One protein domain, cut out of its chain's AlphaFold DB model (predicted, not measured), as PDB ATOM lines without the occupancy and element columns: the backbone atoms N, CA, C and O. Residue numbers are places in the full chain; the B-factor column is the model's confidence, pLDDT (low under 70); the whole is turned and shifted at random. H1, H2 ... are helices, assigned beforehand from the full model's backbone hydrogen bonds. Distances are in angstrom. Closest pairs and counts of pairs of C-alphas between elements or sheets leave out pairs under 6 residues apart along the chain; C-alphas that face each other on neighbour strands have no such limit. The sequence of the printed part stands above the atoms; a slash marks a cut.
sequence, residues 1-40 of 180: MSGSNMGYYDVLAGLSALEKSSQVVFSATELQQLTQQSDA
ATOM      1  N   MET A   1     263.731 104.449 157.599       44.81
ATOM      2  CA  MET A   1     264.847 104.202 158.532       44.81
ATOM      3  C   MET A   1     265.391 102.838 158.170       44.81
ATOM      4  O   MET A   1     264.617 101.888 158.163       44.81
ATOM      5  N   SER A   2     266.628 102.779 157.678       37.31
ATOM      6  CA  SER A   2     267.226 101.538 157.176       37.31
ATOM      7  C   SER A   2     267.305 100.509 158.303       37.31
ATOM      8  O   SER A   2     267.719 100.843 159.411       37.31
ATOM      9  N   GLY A   3     266.812  99.303 158.022       47.25
ATOM     10  CA  GLY A   3     266.507  98.272 159.004       47.25
ATOM     11  C   GLY A   3     267.730  97.737 159.735       47.25
ATOM     12  O   GLY A   3     268.470  96.922 159.196       47.25
ATOM     13  N   SER A   4     267.876  98.152 160.986       56.66
ATOM     14  CA  SER A   4     268.557  97.374 162.012       56.66
ATOM     15  C   SER A   4     267.472  96.639 162.801       56.66
ATOM     16  O   SER A   4     266.482  97.236 163.228       56.66
ATOM     17  N   ASN A   5     267.602  95.318 162.919       65.44
ATOM     18  CA  ASN A   5     266.669  94.452 163.650       65.44
ATOM     19  C   ASN A   5     267.016  94.486 165.151       65.44
ATOM     20  O   ASN A   5     267.227  93.449 165.772       65.44
ATOM     21  N   MET A   6     267.244  95.693 165.671       72.50
ATOM     22  CA  MET A   6     267.821  95.935 166.990       72.50
ATOM     23  C   MET A   6     266.704  96.283 167.964       72.50
ATOM     24  O   MET A   6     265.947  97.233 167.746       72.50
ATOM     25  N   GLY A   7     266.618  95.531 169.059       84.44
ATOM     26  CA  GLY A   7     265.662  95.810 170.118       84.44
ATOM     27  C   GLY A   7     266.028  97.072 170.897       84.44
ATOM     28  O   GLY A   7     267.178  97.518 170.912       84.44
ATOM     29  N   TYR A   8     265.057  97.631 171.622       88.25
ATOM     30  CA  TYR A   8     265.284  98.789 172.495       88.25
ATOM     31  C   TYR A   8     266.479  98.601 173.454       88.25
ATOM     32  O   TYR A   8     267.310  99.498 173.599       88.25
ATOM     33  N   TYR A   9     266.608  97.424 174.075       89.25
ATOM     34  CA  TYR A   9     267.711  97.129 174.996       89.25
ATOM     35  C   TYR A   9     269.063  96.970 174.297       89.25
ATOM     36  O   TYR A   9     270.077  97.367 174.870       89.25
ATOM     37  N   ASP A  10     269.084  96.481 173.057       87.69
ATOM     38  CA  ASP A  10     270.314  96.390 172.265       87.69
ATOM     39  C   ASP A  10     270.839  97.792 171.934       87.69
ATOM     40  O   ASP A  10     272.042  98.055 172.002       87.69
ATOM     41  N   VAL A  11     269.923  98.729 171.661       88.88
ATOM     42  CA  VAL A  11     270.255 100.143 171.459       88.88
ATOM     43  C   VAL A  11     270.809 100.769 172.739       88.88
ATOM     44  O   VAL A  11     271.833 101.451 172.689       88.88
ATOM     45  N   LEU A  12     270.191 100.519 173.897       88.69
ATOM     46  CA  LEU A  12     270.707 101.014 175.177       88.69
ATOM     47  C   LEU A  12     272.099 100.452 175.495       88.69
ATOM     48  O   LEU A  12     272.979 101.210 175.910       88.69
ATOM     49  N   ALA A  13     272.311  99.154 175.271       89.50
ATOM     50  CA  ALA A  13     273.603  98.509 175.473       89.50
ATOM     51  C   ALA A  13     274.678  99.142 174.576       89.50
ATOM     52  O   ALA A  13     275.719  99.571 175.082       89.50
ATOM     53  N   GLY A  14     274.395  99.310 173.280       89.06
ATOM     54  CA  GLY A  14     275.310  99.953 172.335       89.06
ATOM     55  C   GLY A  14     275.642 101.403 172.705       89.06
ATOM     56  O   GLY A  14     276.813 101.774 172.767       89.06
ATOM     57  N   LEU A  15     274.637 102.213 173.051       88.69
ATOM     58  CA  LEU A  15     274.847 103.610 173.454       88.69
ATOM     59  C   LEU A  15     275.608 103.747 174.780       88.69
ATOM     60  O   LEU A  15     276.351 104.715 174.964       88.69
ATOM     61  N   SER A  16     275.437 102.793 175.700       89.06
ATOM     62  CA  SER A  16     276.183 102.758 176.959       89.06
ATOM     63  C   SER A  16     277.656 102.394 176.756       89.06
ATOM     64  O   SER A  16     278.516 102.995 177.394       89.06
ATOM     65  N   ALA A  17     277.958 101.498 175.808       89.38
ATOM     66  CA  ALA A  17     279.324 101.095 175.478       89.38
ATOM     67  C   ALA A  17     280.160 102.241 174.877       89.38
ATOM     68  O   ALA A  17     281.378 102.261 175.017       89.38
ATOM     69  N   LEU A  18     279.510 103.212 174.223       85.94
ATOM     70  CA  LEU A  18     280.164 104.358 173.582       85.94
ATOM     71  C   LEU A  18     280.347 105.575 174.506       85.94
ATOM     72  O   LEU A  18     280.849 106.599 174.044       85.94
ATOM     73  N   GLU A  19     279.868 105.518 175.755       86.94
ATOM     74  CA  GLU A  19     279.861 106.635 176.724       86.94
ATOM     75  C   GLU A  19     279.171 107.928 176.219       86.94
ATOM     76  O   GLU A  19     279.302 109.001 176.811       86.94
ATOM     77  N   LYS A  20     278.394 107.843 175.131       84.50
ATOM     78  CA  LYS A  20     277.695 108.972 174.482       84.50
ATOM     79  C   LYS A  20     276.173 108.882 174.585       84.50
ATOM     80  O   LYS A  20     275.462 109.597 173.882       84.50
ATOM     81  N   SER A  21     275.659 108.051 175.488       86.00
ATOM     82  CA  SER A  21     274.217 107.849 175.677       86.00
ATOM     83  C   SER A  21     273.451 109.147 175.958       86.00
ATOM     84  O   SER A  21     272.341 109.321 175.470       86.00
ATOM     85  N   SER A  22     274.057 110.102 176.671       84.88
ATOM     86  CA  SER A  22     273.422 111.384 177.005       84.88
ATOM     87  C   SER A  22     273.250 112.336 175.816       84.88
ATOM     88  O   SER A  22     272.616 113.376 175.966       84.88
ATOM     89  N   GLN A  23     273.869 112.042 174.670       85.19
ATOM     90  CA  GLN A  23     273.810 112.880 173.467       85.19
ATOM     91  C   GLN A  23     272.681 112.456 172.518       85.19
ATOM     92  O   GLN A  23     272.422 113.149 171.538       85.19
ATOM     93  N   VAL A  24     272.003 111.342 172.809       85.50
ATOM     94  CA  VAL A  24     270.928 110.790 171.982       85.50
ATOM     95  C   VAL A  24     269.585 111.037 172.662       85.50
ATOM     96  O   VAL A  24     269.395 110.705 173.831       85.50
ATOM     97  N   VAL A  25     268.647 111.627 171.924       87.25
ATOM     98  CA  VAL A  25     267.267 111.857 172.368       87.25
ATOM     99  C   VAL A  25     266.339 111.216 171.350       87.25
ATOM    100  O   VAL A  25     266.399 111.553 170.172       87.25
ATOM    101  N   PHE A  26     265.483 110.308 171.812       86.56
ATOM    102  CA  PHE A  26     264.536 109.608 170.950       86.56
ATOM    103  C   PHE A  26     263.277 110.435 170.698       86.56
ATOM    104  O   PHE A  26     262.757 111.098 171.604       86.56
ATOM    105  N   SER A  27     262.737 110.335 169.486       88.31
ATOM    106  CA  SER A  27     261.386 110.811 169.185       88.31
ATOM    107  C   SER A  27     260.315 109.817 169.666       88.31
ATOM    108  O   SER A  27     260.565 108.623 169.840       88.31
ATOM    109  N   ALA A  28     259.079 110.291 169.866       86.94
ATOM    110  CA  ALA A  28     257.967 109.430 170.290       86.94
ATOM    111  C   ALA A  28     257.694 108.282 169.297       86.94
ATOM    112  O   ALA A  28     257.329 107.180 169.702       86.94
ATOM    113  N   THR A  29     257.911 108.528 168.004       85.12
ATOM    114  CA  THR A  29     257.747 107.533 166.938       85.12
ATOM    115  C   THR A  29     258.865 106.492 166.933       85.12
ATOM    116  O   THR A  29     258.593 105.322 166.687       85.12
ATOM    117  N   GLU A  30     260.103 106.882 167.251       83.75
ATOM    118  CA  GLU A  30     261.234 105.949 167.382       83.75
ATOM    119  C   GLU A  30     261.050 105.004 168.567       83.75
ATOM    120  O   GLU A  30     261.268 103.802 168.432       83.75
ATOM    121  N   LEU A  31     260.589 105.522 169.710       84.75
ATOM    122  CA  LEU A  31     260.323 104.690 170.883       84.75
ATOM    123  C   LEU A  31     259.256 103.634 170.588       84.75
ATOM    124  O   LEU A  31     259.453 102.470 170.912       84.75
ATOM    125  N   GLN A  32     258.169 104.018 169.914       85.44
ATOM    126  CA  GLN A  32     257.120 103.073 169.524       85.44
ATOM    127  C   GLN A  32     257.646 101.980 168.583       85.44
ATOM    128  O   GLN A  32     257.284 100.816 168.746       85.44
ATOM    129  N   GLN A  33     258.518 102.328 167.632       83.12
ATOM    130  CA  GLN A  33     259.121 101.360 166.711       83.12
ATOM    131  C   GLN A  33     260.076 100.395 167.426       83.12
ATOM    132  O   GLN A  33     260.014  99.191 167.184       83.12
ATOM    133  N   LEU A  34     260.909 100.896 168.342       82.19
ATOM    134  CA  LEU A  34     261.859 100.077 169.106       82.19
ATOM    135  C   LEU A  34     261.167  99.120 170.089       82.19
ATOM    136  O   LEU A  34     261.695  98.045 170.363       82.19
ATOM    137  N   THR A  35     259.978  99.473 170.591       82.06
ATOM    138  CA  THR A  35     259.180  98.597 171.469       82.06
ATOM    139  C   THR A  35     258.356  97.549 170.717       82.06
ATOM    140  O   THR A  35     257.997  96.532 171.292       82.06
ATOM    141  N   GLN A  36     258.052  97.755 169.431       75.62
ATOM    142  CA  GLN A  36     257.260  96.796 168.643       75.62
ATOM    143  C   GLN A  36     258.069  95.563 168.209       75.62
ATOM    144  O   GLN A  36     257.497  94.504 167.958       75.62
ATOM    145  N   GLN A  37     259.396  95.685 168.116       63.72
ATOM    146  CA  GLN A  37     260.268  94.595 167.667       63.72
ATOM    147  C   GLN A  37     260.504  93.525 168.749       63.72
ATOM    148  O   GLN A  37     260.678  92.351 168.413       63.72
ATOM    149  N   SER A  38     260.445  93.887 170.036       57.50
ATOM    150  CA  SER A  38     260.570  92.932 171.150       57.50
ATOM    151  C   SER A  38     259.360  92.001 171.278       57.50
ATOM    152  O   SER A  38     259.519  90.820 171.569       57.50
ATOM    153  N   ASP A  39     258.153  92.489 170.979       54.06
ATOM    154  CA  ASP A  39     256.928  91.679 171.078       54.06
ATOM    155  C   ASP A  39     256.811  90.636 169.951       54.06
ATOM    156  O   ASP A  39     256.107  89.632 170.083       54.06
ATOM    157  N   ALA A  40     257.484  90.863 168.819       53.62
ATOM    158  CA  ALA A  40     257.470  89.951 167.676       53.62
ATOM    159  C   ALA A  40     258.429  88.761 167.847       53.62
ATOM    160  O   ALA A  40     258.155  87.679 167.330       53.62
TER     161      ALA A  40
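What this domain is: This is residues 1 to 40 of the 180 residues of the protein "SX2_G0014090.mRNA.1.CDS.1" of Saccharomyces cerevisiae (UniProt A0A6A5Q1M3). Two helices make an open frame: H1 meets H2 with its first residue beside the middle of H2, and residues 18 to 27 swing round from the end of H1 to the start of H2. Residues 1 to 7 lead into H1 as a tail off to one side of this frame. The printed part has 40 residues, with two named helices, H1 then H2, and no named strand; the class is all helix. It is only just compact, close to loose, with a radius of gyration of the C-alphas of 10.4 A, and elongated, spanning 29 by 18 by 18 A.

Where its parts are: H1, residues 8 to 17, begins at C-alpha 8 (265.284, 98.789, 172.495) and is 14.5 A long. H2, residues 28 to 40, is 19.7 A long and ends at C-alpha 40 (257.470, 89.951, 167.676).

How they stand to each other: H1 and H2 touch, the closest C-alphas being those of Tyr 8 and Leu 34, 5.0 A apart. They run opposite ways at a steep tilt of 68 degrees, only just short of about perpendicular. Every O i to N i+4 pair is within hydrogen-bond range in H1, and 5 of 9 in H2.

The domain as a whole: The C-alphas farthest apart, of Glu 19 and Ala 40, are 29.4 A apart. The printed part has no cut, and H1 to H2 is a short link. The pLDDT is under 70 at residues 1 to 5 and 37 to 40.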